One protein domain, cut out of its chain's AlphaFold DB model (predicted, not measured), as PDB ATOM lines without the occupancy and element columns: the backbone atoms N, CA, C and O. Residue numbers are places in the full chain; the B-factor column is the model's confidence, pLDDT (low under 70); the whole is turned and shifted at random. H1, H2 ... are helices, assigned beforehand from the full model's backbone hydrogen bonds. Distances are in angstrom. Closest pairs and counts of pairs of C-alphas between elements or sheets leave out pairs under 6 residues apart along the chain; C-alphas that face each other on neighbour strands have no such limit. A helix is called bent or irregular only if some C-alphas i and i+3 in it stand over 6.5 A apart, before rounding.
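What this domain is: This is residues 2 to 168 of the 529 residues of an uncharacterized protein of Tritrichomonas foetus (UniProt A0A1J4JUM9). Two helical hairpins, H1 with H2 and H3 with H4, stand side by side toward one end of an elongated model; the short helices H5, H6 and H7 pack on H3 and H4, and a loose cluster of short helices, H8 to H11, makes the other end. Residues 2 to 10 of H1 stick out, and H12 folds back from H11, touching no helix. The printed part has 167 residues with twelve named helices, H1 to H12 in order, and no named strand: all helix. It is only just compact, close to loose, with a radius of gyration of the C-alphas of 18.5 A and spans of 61 by 36 by 24 A.

How they stand to each other: H1, residues 2 to 24, touches H2, residues 31 to 40, with residues 15 to 23 alone: a hairpin at a shallow tilt of 17 degrees, opposite ways, closest C-alphas Thr 22 and Thr 34, 5.8 A. The hub, H3, residues 47 to 63, touches H1, closest C-alphas Ala 60 and Phe 24, 6.0 A. H3 forms a hairpin with H4, residues 65 to 76, at a shallow tilt of 19 degrees, closest C-alphas Ile 61 and Arg 68, 5.4 A. H3 also touches H5, residues 79 to 85, at Glu 47 and His 85, closest C-alphas 6.2 A, and H6, residues 89 to 95, at Asp 55 and His 95, closest C-alphas 6.1 A. H7, residues 99 to 107, touches H4, closest C-alphas Ile 104 and Ser 76, 7.2 A. H8, residues 121 to 126, is close to H7 but not clearly touching, closest C-alphas Phe 123 and Gln 99, 5.7 A. H8 touches H11, residues 147 to 154, closest C-alphas Pro 121 and Val 149, 6.4 A. H10, residues 136 to 143, touches H11 only at the corner, and H9, residues 128 to 134, only just, also only at the corner, with 3 pairs of C-alphas within 8 A. H12, residues 158 to 167, is only just apart from H9, closest C-alphas 8.1 A. Every O i to N i+4 pair is within hydrogen-bond range but in H4, 6 of 8, H7, 4 of 5, and H6, 1 of 3, with 3 of 4 O i to N i+3 pairs.

Where its parts are: H1 runs 33.5 A from C-alpha 2 at (-50.850, 6.343, 5.713). H3 measures 24.5 A, H4 18.1 A, H2 14.4 A. H4 is irregular: C-alphas 66 and 69 are 8.1 A apart. H12 measures 14.3 A, ending with C-alpha 167 at (-85.948, -33.853, 3.809).

The domain as a whole: The farthest C-alphas, Asp 3 and Asp 154, are 63.7 A apart. The printed part has no cut; the link H7 to H8, residues 108 to 120, is long. Mean pLDDT of the printed part is 85.4; residues 2 to 6 and 159 to 168 are under 70.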
ATOM      1  N   ASN A   2     -49.872   6.362   6.816       37.25
ATOM      2  CA  ASN A   2     -50.850   6.343   5.713       37.25
ATOM      3  C   ASN A   2     -50.547   5.273   4.643       37.25
ATOM      4  O   ASN A   2     -51.439   4.491   4.355       37.25
ATOM      5  N   ASP A   3     -49.298   5.145   4.179       36.19
ATOM      6  CA  ASP A   3     -48.936   4.142   3.148       36.19
ATOM      7  C   ASP A   3     -49.148   2.681   3.597       36.19
ATOM      8  O   ASP A   3     -49.451   1.808   2.799       36.19
ATOM      9  N   PHE A   4     -49.041   2.409   4.903       39.69
ATOM     10  CA  PHE A   4     -49.258   1.066   5.458       39.69
ATOM     11  C   PHE A   4     -50.748   0.697   5.547       39.69
ATOM     12  O   PHE A   4     -51.090  -0.479   5.491       39.69
ATOM     13  N   VAL A   5     -51.627   1.693   5.720       57.19
ATOM     14  CA  VAL A   5     -53.081   1.493   5.848       57.19
ATOM     15  C   VAL A   5     -53.725   1.323   4.472       57.19
ATOM     16  O   VAL A   5     -54.627   0.499   4.331       57.19
ATOM     17  N   THR A   6     -53.230   2.038   3.456       61.75
ATOM     18  CA  THR A   6     -53.658   1.855   2.061       61.75
ATOM     19  C   THR A   6     -53.278   0.468   1.546       61.75
ATOM     20  O   THR A   6     -54.136  -0.227   1.014       61.75
ATOM     21  N   ASP A   7     -52.059  -0.005   1.834       71.81
ATOM     22  CA  ASP A   7     -51.609  -1.348   1.432       71.81
ATOM     23  C   ASP A   7     -52.429  -2.473   2.095       71.81
ATOM     24  O   ASP A   7     -52.714  -3.502   1.479       71.81
ATOM     25  N   GLU A   8     -52.830  -2.302   3.361       81.44
ATOM     26  CA  GLU A   8     -53.664  -3.280   4.069       81.44
ATOM     27  C   GLU A   8     -55.113  -3.282   3.553       81.44
ATOM     28  O   GLU A   8     -55.728  -4.346   3.435       81.44
ATOM     29  N   PHE A   9     -55.655  -2.109   3.211       85.00
ATOM     30  CA  PHE A   9     -56.986  -1.990   2.623       85.00
ATOM     31  C   PHE A   9     -57.055  -2.571   1.210       85.00
ATOM     32  O   PHE A   9     -57.933  -3.391   0.944       85.00
ATOM     33  N   ASP A  10     -56.113  -2.218   0.337       87.06
ATOM     34  CA  ASP A  10     -56.068  -2.732  -1.034       87.06
ATOM     35  C   ASP A  10     -55.904  -4.257  -1.038       87.06
ATOM     36  O   ASP A  10     -56.576  -4.968  -1.790       87.06
ATOM     37  N   LYS A  11     -55.093  -4.791  -0.114       89.69
ATOM     38  CA  LYS A  11     -54.977  -6.235   0.101       89.69
ATOM     39  C   LYS A  11     -56.294  -6.866   0.557       89.69
ATOM     40  O   LYS A  11     -56.634  -7.950   0.090       89.69
ATOM     41  N   LEU A  12     -57.035  -6.223   1.463       88.62
ATOM     42  CA  LEU A  12     -58.347  -6.715   1.887       88.62
ATOM     43  C   LEU A  12     -59.328  -6.759   0.709       88.62
ATOM     44  O   LEU A  12     -59.978  -7.783   0.520       88.62
ATOM     45  N   VAL A  13     -59.420  -5.682  -0.075       90.75
ATOM     46  CA  VAL A  13     -60.309  -5.615  -1.247       90.75
ATOM     47  C   VAL A  13     -59.941  -6.704  -2.255       90.75
ATOM     48  O   VAL A  13     -60.816  -7.457  -2.674       90.75
ATOM     49  N   SER A  14     -58.649  -6.870  -2.560       91.94
ATOM     50  CA  SER A  14     -58.169  -7.931  -3.453       91.94
ATOM     51  C   SER A  14     -58.527  -9.331  -2.946       91.94
ATOM     52  O   SER A  14     -58.978 -10.160  -3.730       91.94
ATOM     53  N   ASN A  15     -58.356  -9.603  -1.647       92.38
ATOM     54  CA  ASN A  15     -58.714 -10.899  -1.066       92.38
ATOM     55  C   ASN A  15     -60.219 -11.174  -1.180       92.38
ATOM     56  O   ASN A  15     -60.622 -12.306  -1.428       92.38
ATOM     57  N   ILE A  16     -61.058 -10.155  -0.974       92.31
ATOM     58  CA  ILE A  16     -62.515 -10.304  -1.048       92.31
ATOM     59  C   ILE A  16     -62.965 -10.531  -2.490       92.31
ATOM     60  O   ILE A  16     -63.807 -11.394  -2.711       92.31
ATOM     61  N   MET A  17     -62.368  -9.841  -3.464       92.56
ATOM     62  CA  MET A  17     -62.630 -10.095  -4.884       92.56
ATOM     63  C   MET A  17     -62.235 -11.521  -5.297       92.56
ATOM     64  O   MET A  17     -62.994 -12.175  -6.005       92.56
ATOM     65  N   GLU A  18     -61.093 -12.036  -4.821       93.94
ATOM     66  CA  GLU A  18     -60.701 -13.433  -5.070       93.94
ATOM     67  C   GLU A  18     -61.698 -14.412  -4.426       93.94
ATOM     68  O   GLU A  18     -62.096 -15.404  -5.038       93.94
ATOM     69  N   ILE A  19     -62.151 -14.127  -3.201       94.38
ATOM     70  CA  ILE A  19     -63.170 -14.940  -2.529       94.38
ATOM     71  C   ILE A  19     -64.479 -14.929  -3.316       94.38
ATOM     72  O   ILE A  19     -65.026 -16.002  -3.555       94.38
ATOM     73  N   GLU A  20     -64.950 -13.761  -3.753       94.69
ATOM     74  CA  GLU A  20     -66.145 -13.618  -4.585       94.69
ATOM     75  C   GLU A  20     -66.042 -14.473  -5.854       94.69
ATOM     76  O   GLU A  20     -66.911 -15.310  -6.098       94.69
ATOM     77  N   GLU A  21     -64.935 -14.369  -6.594       93.12
ATOM     78  CA  GLU A  21     -64.683 -15.191  -7.783       93.12
ATOM     79  C   GLU A  21     -64.774 -16.693  -7.460       93.12
ATOM     80  O   GLU A  21     -65.463 -17.450  -8.147       93.12
ATOM     81  N   THR A  22     -64.137 -17.137  -6.369       94.56
ATOM     82  CA  THR A  22     -64.175 -18.553  -5.971       94.56
ATOM     83  C   THR A  22     -65.526 -19.026  -5.430       94.56
ATOM     84  O   THR A  22     -65.804 -20.224  -5.492       94.56
ATOM     85  N   ILE A  23     -66.372 -18.128  -4.914       95.12
ATOM     86  CA  ILE A  23     -67.747 -18.443  -4.502       95.12
ATOM     87  C   ILE A  23     -68.606 -18.679  -5.746       95.12
ATOM     88  O   ILE A  23     -69.265 -19.707  -5.838       95.12
ATOM     89  N   PHE A  24     -68.576 -17.788  -6.737       91.94
ATOM     90  CA  PHE A  24     -69.412 -17.948  -7.935       91.94
ATOM     91  C   PHE A  24     -68.908 -19.045  -8.893       91.94
ATOM     92  O   PHE A  24     -69.691 -19.581  -9.683       91.94
ATOM     93  N   ALA A  25     -67.637 -19.440  -8.772       91.31
ATOM     94  CA  ALA A  25     -67.038 -20.593  -9.448       91.31
ATOM     95  C   ALA A  25     -66.969 -21.865  -8.572       91.31
ATOM     96  O   ALA A  25     -66.232 -22.799  -8.898       91.31
ATOM     97  N   LEU A  26     -67.694 -21.913  -7.448       93.94
ATOM     98  CA  LEU A  26     -67.584 -23.000  -6.474       93.94
ATOM     99  C   LEU A  26     -68.005 -24.346  -7.073       93.94
ATOM    100  O   LEU A  26     -69.070 -24.470  -7.676       93.94
ATOM    101  N   GLU A  27     -67.173 -25.357  -6.856       93.00
ATOM    102  CA  GLU A  27     -67.403 -26.766  -7.167       93.00
ATOM    103  C   GLU A  27     -66.981 -27.610  -5.957       93.00
ATOM    104  O   GLU A  27     -66.323 -27.115  -5.034       93.00
ATOM    105  N   ILE A  28     -67.321 -28.901  -5.962       90.44
ATOM    106  CA  ILE A  28     -66.937 -29.823  -4.881       90.44
ATOM    107  C   ILE A  28     -65.407 -29.861  -4.734       90.44
ATOM    108  O   ILE A  28     -64.886 -29.840  -3.621       90.44
ATOM    109  N   GLU A  29     -64.675 -29.860  -5.849       91.31
ATOM    110  CA  GLU A  29     -63.212 -29.915  -5.870       91.31
ATOM    111  C   GLU A  29     -62.551 -28.610  -5.401       91.31
ATOM    112  O   GLU A  29     -61.425 -28.632  -4.900       91.31
ATOM    113  N   THR A  30     -63.223 -27.465  -5.563       92.75
ATOM    114  CA  THR A  30     -62.676 -26.144  -5.210       92.75
ATOM    115  C   THR A  30     -63.097 -25.669  -3.820       92.75
ATOM    116  O   THR A  30     -62.516 -24.707  -3.314       92.75
ATOM    117  N   PHE A  31     -64.008 -26.382  -3.151       94.12
ATOM    118  CA  PHE A  31     -64.522 -26.041  -1.823       94.12
ATOM    119  C   PHE A  31     -63.423 -25.758  -0.788       94.12
ATOM    120  O   PHE A  31     -63.428 -24.710  -0.139       94.12
ATOM    121  N   GLU A  32     -62.429 -26.645  -0.662       93.69
ATOM    122  CA  GLU A  32     -61.330 -26.453   0.293       93.69
ATOM    123  C   GLU A  32     -60.488 -25.204  -0.007       93.69
ATOM    124  O   GLU A  32     -59.934 -24.592   0.911       93.69
ATOM    125  N   LYS A  33     -60.350 -24.831  -1.287       93.88
ATOM    126  CA  LYS A  33     -59.616 -23.625  -1.690       93.88
ATOM    127  C   LYS A  33     -60.376 -22.384  -1.222       93.88
ATOM    128  O   LYS A  33     -59.782 -21.551  -0.539       93.88
ATOM    129  N   THR A  34     -61.672 -22.298  -1.527       94.12
ATOM    130  CA  THR A  34     -62.547 -21.191  -1.107       94.12
ATOM    131  C   THR A  34     -62.567 -21.053   0.414       94.12
ATOM    132  O   THR A  34     -62.359 -19.966   0.951       94.12
ATOM    133  N   GLN A  35     -62.695 -22.174   1.132       94.00
ATOM    134  CA  GLN A  35     -62.623 -22.206   2.590       94.00
ATOM    135  C   GLN A  35     -61.297 -21.621   3.114       94.00
ATOM    136  O   GLN A  35     -61.303 -20.763   3.998       94.00
ATOM    137  N   LYS A  36     -60.149 -22.055   2.571       92.81
ATOM    138  CA  LYS A  36     -58.825 -21.556   2.985       92.81
ATOM    139  C   LYS A  36     -58.685 -20.049   2.766       92.81
ATOM    140  O   LYS A  36     -58.167 -19.377   3.658       92.81
ATOM    141  N   LEU A  37     -59.165 -19.524   1.637       93.69
ATOM    142  CA  LEU A  37     -59.133 -18.088   1.343       93.69
ATOM    143  C   LEU A  37     -59.928 -17.279   2.379       93.69
ATOM    144  O   LEU A  37     -59.394 -16.322   2.943       93.69
ATOM    145  N   ILE A  38     -61.146 -17.718   2.718       92.06
ATOM    146  CA  ILE A  38     -61.990 -17.066   3.736       92.06
ATOM    147  C   ILE A  38     -61.271 -16.992   5.094       92.06
ATOM    148  O   ILE A  38     -61.266 -15.941   5.743       92.06
ATOM    149  N   PHE A  39     -60.621 -18.080   5.524       89.06
ATOM    150  CA  PHE A  39     -59.877 -18.101   6.789       89.06
ATOM    151  C   PHE A  39     -58.627 -17.210   6.763       89.06
ATOM    152  O   PHE A  39     -58.329 -16.540   7.756       89.06
ATOM    153  N   GLN A  40     -57.890 -17.190   5.650       87.69
ATOM    154  CA  GLN A  40     -56.636 -16.438   5.523       87.69
ATOM    155  C   GLN A  40     -56.849 -14.925   5.402       87.69
ATOM    156  O   GLN A  40     -56.006 -14.157   5.864       87.69
ATOM    157  N   ALA A  41     -57.981 -14.488   4.846       84.88
ATOM    158  CA  ALA A  41     -58.301 -13.075   4.656       84.88
ATOM    159  C   ALA A  41     -58.649 -12.323   5.960       84.88
ATOM    160  O   ALA A  41     -58.879 -11.116   5.931       84.88
ATOM    161  N   GLY A  42     -58.713 -13.007   7.113       83.31
ATOM    162  CA  GLY A  42     -59.029 -12.384   8.407       83.31
ATOM    163  C   GLY A  42     -60.498 -11.970   8.576       83.31
ATOM    164  O   GLY A  42     -60.855 -11.383   9.598       83.31
ATOM    165  N   ILE A  43     -61.360 -12.326   7.621       86.38
ATOM    166  CA  ILE A  43     -62.786 -11.958   7.540       86.38
ATOM    167  C   ILE A  43     -63.546 -12.317   8.817       86.38
ATOM    168  O   ILE A  43     -64.291 -11.505   9.358       86.38
ATOM    169  N   ILE A  44     -63.278 -13.506   9.357       87.69
ATOM    170  CA  ILE A  44     -63.945 -14.063  10.544       87.69
ATOM    171  C   ILE A  44     -63.797 -13.176  11.794       87.69
ATOM    172  O   ILE A  44     -64.598 -13.246  12.728       87.69
ATOM    173  N   GLN A  45     -62.774 -12.321  11.840       88.31
ATOM    174  CA  GLN A  45     -62.520 -11.451  12.987       88.31
ATOM    175  C   GLN A  45     -63.432 -10.217  13.024       88.31
ATOM    176  O   GLN A  45     -63.519  -9.579  14.071       88.31
ATOM    177  N   SER A  46     -64.115  -9.895  11.924       90.19
ATOM    178  CA  SER A  46     -64.968  -8.717  11.786       90.19
ATOM    179  C   SER A  46     -66.392  -9.141  11.452       90.19
ATOM    180  O   SER A  46     -66.636  -9.747  10.411       90.19
ATOM    181  N   GLU A  47     -67.339  -8.804  12.324       92.00
ATOM    182  CA  GLU A  47     -68.758  -9.105  12.118       92.00
ATOM    183  C   GLU A  47     -69.299  -8.567  10.777       92.00
ATOM    184  O   GLU A  47     -69.840  -9.372  10.023       92.00
ATOM    185  N   PRO A  48     -69.098  -7.286  10.394       92.25
ATOM    186  CA  PRO A  48     -69.560  -6.805   9.094       92.25
ATOM    187  C   PRO A  48     -68.952  -7.558   7.914       92.25
ATOM    188  O   PRO A  48     -69.654  -7.794   6.945       92.25
ATOM    189  N   LEU A  49     -67.676  -7.963   7.984       92.88
ATOM    190  CA  LEU A  49     -67.068  -8.746   6.901       92.88
ATOM    191  C   LEU A  49     -67.652 -10.161   6.837       92.88
ATOM    192  O   LEU A  49     -67.835 -10.682   5.743       92.88
ATOM    193  N   CYS A  50     -67.975 -10.772   7.983       94.44
ATOM    194  CA  CYS A  50     -68.688 -12.050   8.007       94.44
ATOM    195  C   CYS A  50     -70.042 -11.929   7.307       94.44
ATOM    196  O   CYS A  50     -70.331 -12.721   6.418       94.44
ATOM    197  N   LEU A  51     -70.836 -10.921   7.680       93.75
ATOM    198  CA  LEU A  51     -72.142 -10.659   7.073       93.75
ATOM    199  C   LEU A  51     -72.013 -10.385   5.569       93.75
ATOM    200  O   LEU A  51     -72.730 -10.983   4.779       93.75
ATOM    201  N   ASN A  52     -71.010  -9.602   5.166       92.50
ATOM    202  CA  ASN A  52     -70.743  -9.285   3.766       92.50
ATOM    203  C   ASN A  52     -70.451 -10.541   2.916       92.50
ATOM    204  O   ASN A  52     -70.892 -10.612   1.772       92.50
ATOM    205  N   ILE A  53     -69.713 -11.530   3.443       94.62
ATOM    206  CA  ILE A  53     -69.478 -12.799   2.731       94.62
ATOM    207  C   ILE A  53     -70.706 -13.711   2.783       94.62
ATOM    208  O   ILE A  53     -70.986 -14.387   1.797       94.62
ATOM    209  N   ILE A  54     -71.455 -13.727   3.888       95.25
ATOM    210  CA  ILE A  54     -72.731 -14.455   3.957       95.25
ATOM    211  C   ILE A  54     -73.670 -13.957   2.852       95.25
ATOM    212  O   ILE A  54     -74.207 -14.785   2.122       95.25
ATOM    213  N   ASP A  55     -73.778 -12.642   2.646       92.44
ATOM    214  CA  ASP A  55     -74.584 -12.062   1.564       92.44
ATOM    215  C   ASP A  55     -74.127 -12.541   0.177       92.44
ATOM    216  O   ASP A  55     -74.967 -12.904  -0.646       92.44
ATOM    217  N   LEU A  56     -72.810 -12.625  -0.083       93.50
ATOM    218  CA  LEU A  56     -72.289 -13.195  -1.341       93.50
ATOM    219  C   LEU A  56     -72.713 -14.650  -1.524       93.50
ATOM    220  O   LEU A  56     -73.106 -15.046  -2.619       93.50
ATOM    221  N   ILE A  57     -72.632 -15.457  -0.464       94.31
ATOM    222  CA  ILE A  57     -73.000 -16.873  -0.526       94.31
ATOM    223  C   ILE A  57     -74.508 -17.023  -0.769       94.31
ATOM    224  O   ILE A  57     -74.914 -17.863  -1.569       94.31
ATOM    225  N   LEU A  58     -75.344 -16.199  -0.135       91.06
ATOM    226  CA  LEU A  58     -76.800 -16.198  -0.332       91.06
ATOM    227  C   LEU A  58     -77.202 -15.710  -1.728       91.06
ATOM    228  O   LEU A  58     -78.103 -16.278  -2.355       91.06
ATOM    229  N   CYS A  59     -76.492 -14.708  -2.248       90.12
ATOM    230  CA  CYS A  59     -76.598 -14.302  -3.642       90.12
ATOM    231  C   CYS A  59     -76.255 -15.495  -4.550       90.12
ATOM    232  O   CYS A  59     -77.080 -15.928  -5.355       90.12
ATOM    233  N   ALA A  60     -75.109 -16.145  -4.334       91.69
ATOM    234  CA  ALA A  60     -74.703 -17.311  -5.110       91.69
ATOM    235  C   ALA A  60     -75.723 -18.464  -5.035       91.69
ATOM    236  O   ALA A  60     -76.027 -19.045  -6.070       91.69
ATOM    237  N   ILE A  61     -76.324 -18.747  -3.873       88.38
ATOM    238  CA  ILE A  61     -77.417 -19.728  -3.706       88.38
ATOM    239  C   ILE A  61     -78.608 -19.415  -4.620       88.38
ATOM    240  O   ILE A  61     -79.179 -20.324  -5.229       88.38
ATOM    241  N   SER A  62     -78.973 -18.137  -4.724       84.75
ATOM    242  CA  SER A  62     -80.130 -17.668  -5.496       84.75
ATOM    243  C   SER A  62     -79.902 -17.731  -7.008       84.75
ATOM    244  O   SER A  62     -80.842 -17.990  -7.760       84.75
ATOM    245  N   TYR A  63     -78.660 -17.535  -7.453       87.44
ATOM    246  CA  TYR A  63     -78.284 -17.480  -8.873       87.44
ATOM    247  C   TYR A  63     -77.535 -18.745  -9.360       87.44
ATOM    248  O   TYR A  63     -77.110 -18.823 -10.511       87.44
ATOM    249  N   ASN A  64     -77.405 -19.770  -8.503       86.00
ATOM    250  CA  ASN A  64     -76.830 -21.090  -8.817       86.00
ATOM    251  C   ASN A  64     -77.646 -22.249  -8.217       86.00
ATOM    252  O   ASN A  64     -77.177 -22.942  -7.302       86.00
ATOM    253  N   PRO A  65     -78.851 -22.518  -8.745       78.69
ATOM    254  CA  PRO A  65     -79.800 -23.430  -8.109       78.69
ATOM    255  C   PRO A  65     -79.299 -24.871  -7.936       78.69
ATOM    256  O   PRO A  65     -79.652 -25.531  -6.958       78.69
ATOM    257  N   PHE A  66     -78.427 -25.361  -8.821       83.44
ATOM    258  CA  PHE A  66     -77.898 -26.730  -8.757       83.44
ATOM    259  C   PHE A  66     -76.837 -26.955  -7.671       83.44
ATOM    260  O   PHE A  66     -76.572 -28.096  -7.301       83.44
ATOM    261  N   LYS A  67     -76.229 -25.886  -7.142       86.94
ATOM    262  CA  LYS A  67     -75.069 -25.960  -6.230       86.94
ATOM    263  C   LYS A  67     -75.406 -25.635  -4.773       86.94
ATOM    264  O   LYS A  67     -74.516 -25.510  -3.934       86.94
ATOM    265  N   ARG A  68     -76.697 -25.529  -4.450       84.44
ATOM    266  CA  ARG A  68     -77.207 -25.123  -3.131       84.44
ATOM    267  C   ARG A  68     -76.592 -25.886  -1.959       84.44
ATOM    268  O   ARG A  68     -76.226 -25.258  -0.973       84.44
ATOM    269  N   ASN A  69     -76.431 -27.205  -2.069       84.69
ATOM    270  CA  ASN A  69     -75.877 -28.021  -0.981       84.69
ATOM    271  C   ASN A  69     -74.450 -27.592  -0.605       84.69
ATOM    272  O   ASN A  69     -74.158 -27.402   0.570       84.69
ATOM    273  N   ILE A  70     -73.600 -27.334  -1.603       91.38
ATOM    274  CA  ILE A  70     -72.202 -26.933  -1.387       91.38
ATOM    275  C   ILE A  70     -72.137 -25.540  -0.737       91.38
ATOM    276  O   ILE A  70     -71.345 -25.309   0.175       91.38
ATOM    277  N   TYR A  71     -73.004 -24.609  -1.147       92.69
ATOM    278  CA  TYR A  71     -73.074 -23.288  -0.511       92.69
ATOM    279  C   TYR A  71     -73.559 -23.341   0.935       92.69
ATOM    280  O   TYR A  71     -73.131 -22.534   1.755       92.69
ATOM    281  N   ARG A  72     -74.422 -24.296   1.283       88.44
ATOM    282  CA  ARG A  72     -74.862 -24.480   2.672       88.44
ATOM    283  C   ARG A  72     -73.746 -25.002   3.562       88.44
ATOM    284  O   ARG A  72     -73.577 -24.498   4.674       88.44
ATOM    285  N   ASP A  73     -72.945 -25.930   3.051       91.56
ATOM    286  CA  ASP A  73     -71.721 -26.350   3.730       91.56
ATOM    287  C   ASP A  73     -70.772 -25.156   3.911       91.56
ATOM    288  O   ASP A  73     -70.168 -24.996   4.972       91.56
ATOM    289  N   LEU A  74     -70.710 -24.249   2.931       94.88
ATOM    290  CA  LEU A  74     -69.918 -23.022   3.030       94.88
ATOM    291  C   LEU A  74     -70.477 -22.034   4.074       94.88
ATOM    292  O   LEU A  74     -69.702 -21.469   4.846       94.88
ATOM    293  N   LEU A  75     -71.802 -21.862   4.168       94.94
ATOM    294  CA  LEU A  75     -72.450 -21.045   5.209       94.94
ATOM    295  C   LEU A  75     -72.142 -21.560   6.619       94.94
ATOM    296  O   LEU A  75     -71.982 -20.763   7.545       94.94
ATOM    297  N   SER A  76     -72.013 -22.881   6.788       93.50
ATOM    298  CA  SER A  76     -71.729 -23.492   8.093       93.50
ATOM    299  C   SER A  76     -70.417 -22.999   8.724       93.50
ATOM    300  O   SER A  76     -70.299 -22.947   9.949       93.50
ATOM    301  N   LEU A  77     -69.468 -22.526   7.906       94.69
ATOM    302  CA  LEU A  77     -68.208 -21.930   8.366       94.69
ATOM    303  C   LEU A  77     -68.412 -20.668   9.213       94.69
ATOM    304  O   LEU A  77     -67.538 -20.308  10.004       94.69
ATOM    305  N   PHE A  78     -69.557 -20.000   9.061       96.06
ATOM    306  CA  PHE A  78     -69.872 -18.752   9.745       96.06
ATOM    307  C   PHE A  78     -70.667 -18.940  11.043       96.06
ATOM    308  O   PHE A  78     -70.865 -17.964  11.765       96.06
ATOM    309  N   ILE A  79     -71.049 -20.169  11.411       96.00
ATOM    310  CA  ILE A  79     -71.787 -20.457  12.655       96.00
ATOM    311  C   ILE A  79     -71.016 -19.954  13.885       96.00
ATOM    312  O   ILE A  79     -71.526 -19.132  14.651       96.00
ATOM    313  N   ASP A  80     -69.776 -20.411  14.067       95.50
ATOM    314  CA  ASP A  80     -68.941 -20.016  15.206       95.50
ATOM    315  C   ASP A  80     -68.564 -18.521  15.185       95.50
ATOM    316  O   ASP A  80     -68.663 -17.873  16.234       95.50
ATOM    317  N   PRO A  81     -68.167 -17.929  14.036       95.38
ATOM    318  CA  PRO A  81     -67.953 -16.487  13.915       95.38
ATOM    319  C   PRO A  81     -69.154 -15.644  14.362       95.38
ATOM    320  O   PRO A  81     -68.998 -14.786  15.232       95.38
ATOM    321  N   ILE A  82     -70.352 -15.913  13.836       96.19
ATOM    322  CA  ILE A  82     -71.573 -15.160  14.169       96.19
ATOM    323  C   ILE A  82     -71.913 -15.312  15.655       96.19
ATOM    324  O   ILE A  82     -72.155 -14.326  16.358       96.19
ATOM    325  N   LYS A  83     -71.803 -16.535  16.186       95.44
ATOM    326  CA  LYS A  83     -71.999 -16.808  17.613       95.44
ATOM    327  C   LYS A  83     -71.028 -16.029  18.503       95.44
ATOM    328  O   LYS A  83     -71.412 -15.521  19.557       95.44
ATOM    329  N   LYS A  84     -69.759 -15.935  18.096       95.00
ATOM    330  CA  LYS A  84     -68.716 -15.203  18.825       95.00
ATOM    331  C   LYS A  84     -68.992 -13.700  18.849       95.00
ATOM    332  O   LYS A  84     -68.784 -13.075  19.891       95.00
ATOM    333  N   HIS A  85     -69.452 -13.143  17.730       92.25
ATOM    334  CA  HIS A  85     -69.778 -11.718  17.607       92.25
ATOM    335  C   HIS A  85     -71.068 -11.330  18.332       92.25
ATOM    336  O   HIS A  85     -71.219 -10.168  18.697       92.25
ATOM    337  N   LYS A  86     -71.932 -12.306  18.653       91.94
ATOM    338  CA  LYS A  86     -73.243 -12.082  19.289       91.94
ATOM    339  C   LYS A  86     -74.106 -11.142  18.455       91.94
ATOM    340  O   LYS A  86     -74.691 -10.193  18.985       91.94
ATOM    341  N   THR A  87     -74.150 -11.414  17.156       90.88
ATOM    342  CA  THR A  87     -74.912 -10.625  16.195       90.88
ATOM    343  C   THR A  87     -76.364 -10.505  16.633       90.88
ATOM    344  O   THR A  87     -76.961 -11.451  17.143       90.88
ATOM    345  N   ASN A  88     -76.936  -9.314  16.473       91.00
ATOM    346  CA  ASN A  88     -78.338  -9.088  16.787       91.00
ATOM    347  C   ASN A  88     -79.224  -9.873  15.790       91.00
ATOM    348  O   ASN A  88     -79.020  -9.719  14.585       91.00
ATOM    349  N   PRO A  89     -80.222 -10.657  16.249       92.81
ATOM    350  CA  PRO A  89     -81.117 -11.424  15.376       92.81
ATOM    351  C   PRO A  89     -81.817 -10.606  14.287       92.81
ATOM    352  O   PRO A  89     -81.956 -11.082  13.162       92.81
ATOM    353  N   ASP A  90     -82.214  -9.375  14.605       91.50
ATOM    354  CA  ASP A  90     -82.898  -8.459  13.691       91.50
ATOM    355  C   ASP A  90     -81.954  -7.921  12.612       91.50
ATOM    356  O   ASP A  90     -82.366  -7.708  11.475       91.50
ATOM    357  N   ILE A  91     -80.682  -7.703  12.962       89.44
ATOM    358  CA  ILE A  91     -79.647  -7.328  11.992       89.44
ATOM    359  C   ILE A  91     -79.342  -8.535  11.111       89.44
ATOM    360  O   ILE A  91     -79.373  -8.415   9.894       89.44
ATOM    361  N   PHE A  92     -79.126  -9.707  11.713       93.38
ATOM    362  CA  PHE A  92     -78.825 -10.939  10.988       93.38
ATOM    363  C   PHE A  92     -79.931 -11.316   9.994       93.38
ATOM    364  O   PHE A  92     -79.637 -11.694   8.868       93.38
ATOM    365  N   TYR A  93     -81.202 -11.143  10.366       92.50
ATOM    366  CA  TYR A  93     -82.340 -11.405   9.480       92.50
ATOM    367  C   TYR A  93     -82.347 -10.527   8.219       92.50
ATOM    368  O   TYR A  93     -82.795 -10.978   7.172       92.50
ATOM    369  N   ARG A  94     -81.814  -9.298   8.273       89.38
ATOM    370  CA  ARG A  94     -81.699  -8.447   7.073       89.38
ATOM    371  C   ARG A  94     -80.691  -8.990   6.058       89.38
ATOM    372  O   ARG A  94     -80.839  -8.702   4.879       89.38
ATOM    373  N   HIS A  95     -79.707  -9.758   6.522       90.12
ATOM    374  CA  HIS A  95     -78.734 -10.458   5.677       90.12
ATOM    375  C   HIS A  95     -79.256 -11.805   5.201       90.12
ATOM    376  O   HIS A  95     -79.114 -12.166   4.042       90.12
ATOM    377  N   VAL A  96     -79.896 -12.546   6.109       90.69
ATOM    378  CA  VAL A  96     -80.363 -13.914   5.872       90.69
ATOM    379  C   VAL A  96     -81.889 -13.977   6.003       90.69
ATOM    380  O   VAL A  96     -82.402 -14.556   6.957       90.69
ATOM    381  N   PRO A  97     -82.663 -13.349   5.101       84.75
ATOM    382  CA  PRO A  97     -84.120 -13.337   5.220       84.75
ATOM    383  C   PRO A  97     -84.758 -14.685   4.844       84.75
ATOM    384  O   PRO A  97     -85.937 -14.915   5.130       84.75
ATOM    385  N   ASP A  98     -84.007 -15.583   4.198       85.00
ATOM    386  CA  ASP A  98     -84.489 -16.897   3.796       85.00
ATOM    387  C   ASP A  98     -84.496 -17.893   4.965       85.00
ATOM    388  O   ASP A  98     -83.608 -17.942   5.818       85.00
ATOM    389  N   GLN A  99     -85.539 -18.715   5.003       85.06
ATOM    390  CA  GLN A  99     -85.843 -19.565   6.144       85.06
ATOM    391  C   GLN A  99     -84.830 -20.703   6.300       85.06
ATOM    392  O   GLN A  99     -84.396 -20.986   7.418       85.06
ATOM    393  N   ILE A 100     -84.425 -21.327   5.188       85.00
ATOM    394  CA  ILE A 100     -83.482 -22.452   5.179       85.00
ATOM    395  C   ILE A 100     -82.128 -22.012   5.727       85.00
ATOM    396  O   ILE A 100     -81.609 -22.641   6.653       85.00
ATOM    397  N   SER A 101     -81.545 -20.947   5.176       88.81
ATOM    398  CA  SER A 101     -80.218 -20.501   5.591       88.81
ATOM    399  C   SER A 101     -80.257 -19.966   7.014       88.81
ATOM    400  O   SER A 101     -79.385 -20.320   7.804       88.81
ATOM    401  N   TYR A 102     -81.306 -19.231   7.408       92.31
ATOM    402  CA  TYR A 102     -81.461 -18.791   8.797       92.31
ATOM    403  C   TYR A 102     -81.542 -19.973   9.772       92.31
ATOM    404  O   TYR A 102     -80.924 -19.955  10.840       92.31
ATOM    405  N   ASN A 103     -82.261 -21.040   9.399       89.62
ATOM    406  CA  ASN A 103     -82.414 -22.245  10.215       89.62
ATOM    407  C   ASN A 103     -81.064 -22.929  10.503       89.62
ATOM    408  O   ASN A 103     -80.885 -23.461  11.600       89.62
ATOM    409  N   ILE A 104     -80.086 -22.853   9.584       91.56
ATOM    410  CA  ILE A 104     -78.715 -23.352   9.812       91.56
ATOM    411  C   ILE A 104     -78.101 -22.664  11.038       91.56
ATOM    412  O   ILE A 104     -77.592 -23.336  11.935       91.56
ATOM    413  N   PHE A 105     -78.181 -21.336  11.122       95.88
ATOM    414  CA  PHE A 105     -77.610 -20.576  12.236       95.88
ATOM    415  C   PHE A 105     -78.427 -20.736  13.524       95.88
ATOM    416  O   PHE A 105     -77.853 -20.932  14.600       95.88
ATOM    417  N   TYR A 106     -79.758 -20.716  13.416       94.06
ATOM    418  CA  TYR A 106     -80.664 -20.854  14.555       94.06
ATOM    419  C   TYR A 106     -80.504 -22.207  15.264       94.06
ATOM    420  O   TYR A 106     -80.282 -22.262  16.474       94.06
ATOM    421  N   ARG A 107     -80.538 -23.327  14.525       91.44
ATOM    422  CA  ARG A 107     -80.450 -24.678  15.118       91.44
ATOM    423  C   ARG A 107     -79.093 -24.967  15.749       91.44
ATOM    424  O   ARG A 107     -79.025 -25.743  16.699       91.44
ATOM    425  N   ASN A 108     -78.035 -24.322  15.262       94.62
ATOM    426  CA  ASN A 108     -76.695 -24.408  15.845       94.62
ATOM    427  C   ASN A 108     -76.470 -23.411  17.004       94.62
ATOM    428  O   ASN A 108     -75.383 -23.352  17.591       94.62
ATOM    429  N   GLY A 109     -77.496 -22.637  17.377       94.94
ATOM    430  CA  GLY A 109     -77.441 -21.675  18.474       94.94
ATOM    431  C   GLY A 109     -76.443 -20.544  18.226       94.94
ATOM    432  O   GLY A 109     -75.786 -20.099  19.172       94.94
ATOM    433  N   ALA A 110     -76.266 -20.145  16.963       96.44
ATOM    434  CA  ALA A 110     -75.498 -18.957  16.593       96.44
ATOM    435  C   ALA A 110     -76.341 -17.680  16.690       96.44
ATOM    436  O   ALA A 110     -75.794 -16.619  16.985       96.44
ATOM    437  N   ILE A 111     -77.655 -17.796  16.482       96.12
ATOM    438  CA  ILE A 111     -78.612 -16.692  16.524       96.12
ATOM    439  C   ILE A 111     -79.934 -17.153  17.156       96.12
ATOM    440  O   ILE A 111     -80.279 -18.334  17.078       96.12
ATOM    441  N   ASP A 112     -80.665 -16.226  17.771       95.06
ATOM    442  CA  ASP A 112     -82.056 -16.433  18.196       95.06
ATOM    443  C   ASP A 112     -83.029 -16.061  17.065       95.06
ATOM    444  O   ASP A 112     -82.608 -15.538  16.040       95.06
ATOM    445  N   LEU A 113     -84.333 -16.306  17.236       93.56
ATOM    446  CA  LEU A 113     -85.326 -15.804  16.279       93.56
ATOM    447  C   LEU A 113     -85.406 -14.268  16.320       93.56
ATOM    448  O   LEU A 113     -85.345 -13.687  17.410       93.56
ATOM    449  N   PRO A 114     -85.587 -13.608  15.163       94.00
ATOM    450  CA  PRO A 114     -85.753 -12.164  15.099       94.00
ATOM    451  C   PRO A 114     -87.104 -11.738  15.686       94.00
ATOM    452  O   PRO A 114     -87.986 -12.540  16.020       94.00
ATOM    453  N   THR A 115     -87.281 -10.433  15.833       89.56
ATOM    454  CA  THR A 115     -88.536  -9.868  16.305       89.56
ATOM    455  C   THR A 115     -89.650 -10.078  15.284       89.56
ATOM    456  O   THR A 115     -89.503  -9.853  14.086       89.56
ATOM    457  N   ILE A 116     -90.814 -10.478  15.800       86.75
ATOM    458  CA  ILE A 116     -92.014 -10.784  15.014       86.75
ATOM    459  C   ILE A 116     -92.428  -9.639  14.057       86.75
ATOM    460  O   ILE A 116     -92.992  -9.911  13.005       86.75
ATOM    461  N   ASP A 117     -92.139  -8.376  14.391       85.06
ATOM    462  CA  ASP A 117     -92.510  -7.218  13.556       85.06
ATOM    463  C   ASP A 117     -91.651  -7.061  12.296       85.06
ATOM    464  O   ASP A 117     -92.044  -6.349  11.375       85.06
ATOM    465  N   LEU A 118     -90.468  -7.674  12.268       83.75
ATOM    466  CA  LEU A 118     -89.518  -7.535  11.166       83.75
ATOM    467  C   LEU A 118     -89.621  -8.661  10.141       83.75
ATOM    468  O   LEU A 118     -89.050  -8.539   9.061       83.75
ATOM    469  N   VAL A 119     -90.311  -9.751  10.472       85.69
ATOM    470  CA  VAL A 119     -90.312 -10.963   9.652       85.69
ATOM    471  C   VAL A 119     -91.493 -11.049   8.706       85.69
ATOM    472  O   VAL A 119     -92.627 -10.695   9.028       85.69
ATOM    473  N   GLU A 120     -91.218 -11.590   7.526       82.31
ATOM    474  CA  GLU A 120     -92.235 -11.826   6.516       82.31
ATOM    475  C   GLU A 120     -93.163 -13.000   6.881       82.31
ATOM    476  O   GLU A 120     -92.754 -13.933   7.586       82.31
ATOM    477  N   PRO A 121     -94.396 -13.030   6.336       80.12
ATOM    478  CA  PRO A 121     -95.357 -14.108   6.564       80.12
ATOM    479  C   PRO A 121     -94.809 -15.522   6.346       80.12
ATOM    480  O   PRO A 121     -95.103 -16.418   7.133       80.12
ATOM    481  N   THR A 122     -93.992 -15.746   5.312       78.31
ATOM    482  CA  THR A 122     -93.436 -17.079   5.026       78.31
ATOM    483  C   THR A 122     -92.427 -17.519   6.083       78.31
ATOM    484  O   THR A 122     -92.419 -18.683   6.473       78.31
ATOM    485  N   PHE A 123     -91.626 -16.588   6.610       84.44
ATOM    486  CA  PHE A 123     -90.678 -16.869   7.687       84.44
ATOM    487  C   PHE A 123     -91.399 -17.224   8.989       84.44
ATOM    488  O   PHE A 123     -91.034 -18.180   9.671       84.44
ATOM    489  N   LEU A 124     -92.479 -16.503   9.297       82.94
ATOM    490  CA  LEU A 124     -93.353 -16.813  10.431       82.94
ATOM    491  C   LEU A 124     -93.979 -18.203  10.314       82.94
ATOM    492  O   LEU A 124     -94.018 -18.930  11.304       82.94
ATOM    493  N   CYS A 125     -94.457 -18.575   9.124       80.31
ATOM    494  CA  CYS A 125     -95.012 -19.903   8.873       80.31
ATOM    495  C   CYS A 125     -93.957 -21.005   9.057       80.31
ATOM    496  O   CYS A 125     -94.249 -22.029   9.673       80.31
ATOM    497  N   TYR A 126     -92.727 -20.785   8.580       82.00
ATOM    498  CA  TYR A 126     -91.638 -21.755   8.711       82.00
ATOM    499  C   TYR A 126     -91.227 -21.995  10.168       82.00
ATOM    500  O   TYR A 126     -91.031 -23.132  10.568       82.00
ATOM    501  N   PHE A 127     -91.135 -20.947  10.989       85.81
ATOM    502  CA  PHE A 127     -90.805 -21.061  12.418       85.81
ATOM    503  C   PHE A 127     -92.057 -21.021  13.309       85.81
ATOM    504  O   PHE A 127     -92.014 -20.541  14.446       85.81
ATOM    505  N   PHE A 128     -93.200 -21.483  12.790       84.56
ATOM    506  CA  PHE A 128     -94.494 -21.380  13.470       84.56
ATOM    507  C   PHE A 128     -94.477 -21.958  14.897       84.56
ATOM    508  O   PHE A 128     -94.893 -21.248  15.823       84.56
ATOM    509  N   PRO A 129     -93.982 -23.192  15.137       86.06
ATOM    510  CA  PRO A 129     -93.954 -23.760  16.484       86.06
ATOM    511  C   PRO A 129     -93.114 -22.941  17.469       86.06
ATOM    512  O   PRO A 129     -93.444 -22.857  18.654       86.06
ATOM    513  N   GLU A 130     -92.014 -22.360  17.001       89.56
ATOM    514  CA  GLU A 130     -91.104 -21.552  17.797       89.56
ATOM    515  C   GLU A 130     -91.697 -20.171  18.119       89.56
ATOM    516  O   GLU A 130     -91.690 -19.759  19.284       89.56
ATOM    517  N   TYR A 131     -92.295 -19.482  17.143       89.12
ATOM    518  CA  TYR A 131     -92.929 -18.179  17.372       89.12
ATOM    519  C   TYR A 131     -94.167 -18.261  18.263       89.12
ATOM    520  O   TYR A 131     -94.351 -17.404  19.134       89.12
ATOM    521  N   LEU A 132     -94.974 -19.316  18.103       86.88
ATOM    522  CA  LEU A 132     -96.129 -19.571  18.962       86.88
ATOM    523  C   LEU A 132     -95.715 -19.705  20.436       86.88
ATOM    524  O   LEU A 132     -96.423 -19.229  21.321       86.88
ATOM    525  N   LYS A 133     -94.551 -20.310  20.709       89.81
ATOM    526  CA  LYS A 133     -93.987 -20.405  22.067       89.81
ATOM    527  C   LYS A 133     -93.430 -19.074  22.564       89.81
ATOM    528  O   LYS A 133     -93.521 -18.794  23.755       89.81
ATOM    529  N   MET A 134     -92.832 -18.278  21.679       88.56
ATOM    530  CA  MET A 134     -92.145 -17.043  22.056       88.56
ATOM    531  C   MET A 134     -93.118 -15.917  22.434       88.56
ATOM    532  O   MET A 134     -92.919 -15.262  23.457       88.56
ATOM    533  N   LYS A 135     -94.157 -15.674  21.622       88.19
ATOM    534  CA  LYS A 135     -95.180 -14.634  21.858       88.19
ATOM    535  C   LYS A 135     -96.541 -15.062  21.277       88.19
ATOM    536  O   LYS A 135     -96.889 -14.609  20.184       88.19
ATOM    537  N   PRO A 136     -97.325 -15.893  21.988       86.50
ATOM    538  CA  PRO A 136     -98.552 -16.484  21.450       86.50
ATOM    539  C   PRO A 136     -99.596 -15.438  21.041       86.50
ATOM    540  O   PRO A 136    -100.144 -15.535  19.947       86.50
ATOM    541  N   ASP A 137     -99.823 -14.413  21.868       86.06
ATOM    542  CA  ASP A 137    -100.852 -13.395  21.609       86.06
ATOM    543  C   ASP A 137    -100.530 -12.573  20.357       86.06
ATOM    544  O   ASP A 137    -101.341 -12.471  19.440       86.06
ATOM    545  N   LYS A 138     -99.293 -12.066  20.268       81.75
ATOM    546  CA  LYS A 138     -98.819 -11.277  19.124       81.75
ATOM    547  C   LYS A 138     -98.799 -12.092  17.831       81.75
ATOM    548  O   LYS A 138     -99.147 -11.591  16.765       81.75
ATOM    549  N   PHE A 139     -98.416 -13.363  17.925       76.94
ATOM    550  CA  PHE A 139     -98.450 -14.267  16.785       76.94
ATOM    551  C   PHE A 139     -99.892 -14.502  16.295       76.94
ATOM    552  O   PHE A 139    -100.165 -14.477  15.093       76.94
ATOM    553  N   LEU A 140    -100.839 -14.687  17.220       75.69
ATOM    554  CA  LEU A 140    -102.244 -14.916  16.886       75.69
ATOM    555  C   LEU A 140    -102.935 -13.659  16.333       75.69
ATOM    556  O   LEU A 140    -103.805 -13.769  15.471       75.69
ATOM    557  N   GLU A 141    -102.528 -12.467  16.767       79.69
ATOM    558  CA  GLU A 141    -102.940 -11.209  16.133       79.69
ATOM    559  C   GLU A 141    -102.519 -11.166  14.657       79.69
ATOM    560  O   GLU A 141    -103.341 -10.866  13.789       79.69
ATOM    561  N   MET A 142    -101.282 -11.555  14.342       71.19
ATOM    562  CA  MET A 142    -100.779 -11.562  12.963       71.19
ATOM    563  C   MET A 142    -101.438 -12.610  12.073       71.19
ATOM    564  O   MET A 142    -101.647 -12.347  10.887       71.19
ATOM    565  N   LYS A 143    -101.855 -13.756  12.632       71.19
ATOM    566  CA  LYS A 143    -102.704 -14.729  11.920       71.19
ATOM    567  C   LYS A 143    -103.931 -14.053  11.303       71.19
ATOM    568  O   LYS A 143    -104.332 -14.399  10.195       71.19
ATOM    569  N   ASN A 144    -104.526 -13.090  12.004       72.38
ATOM    570  CA  ASN A 144    -105.735 -12.412  11.544       72.38
ATOM    571  C   ASN A 144    -105.457 -11.296  10.522       72.38
ATOM    572  O   ASN A 144    -106.393 -10.842   9.868       72.38
ATOM    573  N   MET A 145    -104.197 -10.874  10.358       72.62
ATOM    574  CA  MET A 145    -103.804  -9.825   9.410       72.62
ATOM    575  C   MET A 145    -103.524 -10.352   7.996       72.62
ATOM    576  O   MET A 145    -103.592  -9.584   7.041       72.62
ATOM    577  N   CYS A 146    -103.227 -11.647   7.835       71.12
ATOM    578  CA  CYS A 146    -102.834 -12.227   6.550       71.12
ATOM    579  C   CYS A 146    -103.604 -13.522   6.249       71.12
ATOM    580  O   CYS A 146    -103.451 -14.526   6.944       71.12
ATOM    581  N   LEU A 147    -104.403 -13.526   5.171       76.25
ATOM    582  CA  LEU A 147    -105.201 -14.694   4.765       76.25
ATOM    583  C   LEU A 147    -104.327 -15.925   4.472       76.25
ATOM    584  O   LEU A 147    -104.709 -17.039   4.820       76.25
ATOM    585  N   PHE A 148    -103.139 -15.719   3.896       73.12
ATOM    586  CA  PHE A 148    -102.156 -16.779   3.670       73.12
ATOM    587  C   PHE A 148    -101.728 -17.445   4.988       73.12
ATOM    588  O   PHE A 148    -101.835 -18.663   5.123       73.12
ATOM    589  N   VAL A 149    -101.330 -16.649   5.989       73.25
ATOM    590  CA  VAL A 149    -100.930 -17.151   7.317       73.25
ATOM    591  C   VAL A 149    -102.093 -17.874   7.992       73.25
ATOM    592  O   VAL A 149    -101.909 -18.935   8.585       73.25
ATOM    593  N   LYS A 150    -103.313 -17.343   7.864       77.12
ATOM    594  CA  LYS A 150    -104.522 -17.987   8.384       77.12
ATOM    595  C   LYS A 150    -104.742 -19.372   7.776       77.12
ATOM    596  O   LYS A 150    -104.864 -20.336   8.529       77.12
ATOM    597  N   ASN A 151    -104.745 -19.467   6.446       76.50
ATOM    598  CA  ASN A 151    -104.953 -20.723   5.724       76.50
ATOM    599  C   ASN A 151    -103.866 -21.756   6.055       76.50
ATOM    600  O   ASN A 151    -104.170 -22.934   6.246       76.50
ATOM    601  N   PHE A 152    -102.609 -21.312   6.169       76.44
ATOM    602  CA  PHE A 152    -101.506 -22.166   6.601       76.44
ATOM    603  C   PHE A 152    -101.744 -22.725   8.005       76.44
ATOM    604  O   PHE A 152    -101.698 -23.936   8.194       76.44
ATOM    605  N   ILE A 153    -102.047 -21.869   8.983       75.88
ATOM    606  CA  ILE A 153    -102.233 -22.306  10.373       75.88
ATOM    607  C   ILE A 153    -103.422 -23.261  10.498       75.88
ATOM    608  O   ILE A 153    -103.341 -24.242  11.229       75.88
ATOM    609  N   ASP A 154    -104.518 -22.991   9.787       77.44
ATOM    610  CA  ASP A 154    -105.717 -23.835   9.832       77.44
ATOM    611  C   ASP A 154    -105.474 -25.231   9.220       77.44
ATOM    612  O   ASP A 154    -106.161 -26.186   9.579       77.44
ATOM    613  N   SER A 155    -104.473 -25.368   8.343       75.00
ATOM    614  CA  SER A 155    -104.061 -26.631   7.709       75.00
ATOM    615  C   SER A 155    -102.755 -27.220   8.269       75.00
ATOM    616  O   SER A 155    -102.274 -28.244   7.775       75.00
ATOM    617  N   PHE A 156    -102.175 -26.606   9.304       74.88
ATOM    618  CA  PHE A 156    -100.849 -26.951   9.807       74.88
ATOM    619  C   PHE A 156    -100.807 -28.329  10.489       74.88
ATOM    620  O   PHE A 156    -101.591 -28.629  11.389       74.88
ATOM    621  N   SER A 157     -99.813 -29.142  10.115       76.44
ATOM    622  CA  SER A 157     -99.477 -30.410  10.771       76.44
ATOM    623  C   SER A 157     -98.008 -30.423  11.189       76.44
ATOM    624  O   SER A 157     -97.118 -30.340  10.342       76.44
ATOM    625  N   ASN A 158     -97.757 -30.584  12.493       71.06
ATOM    626  CA  ASN A 158     -96.404 -30.648  13.056       71.06
ATOM    627  C   ASN A 158     -95.567 -31.781  12.441       71.06
ATOM    628  O   ASN A 158     -94.389 -31.584  12.172       71.06
ATOM    629  N   GLU A 159     -96.152 -32.961  12.211       69.56
ATOM    630  CA  GLU A 159     -95.415 -34.106  11.655       69.56
ATOM    631  C   GLU A 159     -94.981 -33.857  10.209       69.56
ATOM    632  O   GLU A 159     -93.818 -34.078   9.877       69.56
ATOM    633  N   LYS A 160     -95.888 -33.331   9.372       68.00
ATOM    634  CA  LYS A 160     -95.578 -32.984   7.978       68.00
ATOM    635  C   LYS A 160     -94.530 -31.874   7.914       68.00
ATOM    636  O   LYS A 160     -93.558 -31.982   7.179       68.00
ATOM    637  N   HIS A 161     -94.673 -30.849   8.749       69.88
ATOM    638  CA  HIS A 161     -93.712 -29.755   8.819       69.88
ATOM    639  C   HIS A 161     -92.310 -30.232   9.237       69.88
ATOM    640  O   HIS A 161     -91.330 -29.902   8.578       69.88
ATOM    641  N   LEU A 162     -92.198 -31.077  10.269       67.12
ATOM    642  CA  LEU A 162     -90.914 -31.642  10.705       67.12
ATOM    643  C   LEU A 162     -90.280 -32.584   9.668       67.12
ATOM    644  O   LEU A 162     -89.054 -32.676   9.620       67.12
ATOM    645  N   LEU A 163     -91.084 -33.297   8.874       63.97
ATOM    646  CA  LEU A 163     -90.588 -34.128   7.775       63.97
ATOM    647  C   LEU A 163     -90.010 -33.256   6.656       63.97
ATOM    648  O   LEU A 163     -88.880 -33.479   6.235       63.97
ATOM    649  N   ASN A 164     -90.734 -32.212   6.256       64.25
ATOM    650  CA  ASN A 164     -90.295 -31.282   5.218       64.25
ATOM    651  C   ASN A 164     -89.011 -30.543   5.626       64.25
ATOM    652  O   ASN A 164     -88.087 -30.427   4.827       64.25
ATOM    653  N   LEU A 165     -88.902 -30.144   6.902       64.75
ATOM    654  CA  LEU A 165     -87.681 -29.564   7.477       64.75
ATOM    655  C   LEU A 165     -86.471 -30.510   7.434       64.75
ATOM    656  O   LEU A 165     -85.336 -30.043   7.427       64.75
ATOM    657  N   LYS A 166     -86.696 -31.828   7.485       61.28
ATOM    658  CA  LYS A 166     -85.628 -32.836   7.470       61.28
ATOM    659  C   LYS A 166     -85.229 -33.258   6.066       61.28
ATOM    660  O   LYS A 166     -84.068 -33.594   5.861       61.28
ATOM    661  N   GLU A 167     -86.190 -33.337   5.153       58.12
ATOM    662  CA  GLU A 167     -85.948 -33.853   3.809       58.12
ATOM    663  C   GLU A 167     -85.612 -32.761   2.796       58.12
ATOM    664  O   GLU A 167     -85.000 -33.094   1.785       58.12
ATOM    665  N   GLU A 168     -85.982 -31.498   3.051       59.06
ATOM    666  CA  GLU A 168     -85.696 -30.347   2.172       59.06
ATOM    667  C   GLU A 168     -86.028 -30.622   0.700       59.06
ATOM    668  O   GLU A 168     -85.374 -30.126  -0.226       59.06
TER     669      GLU A 168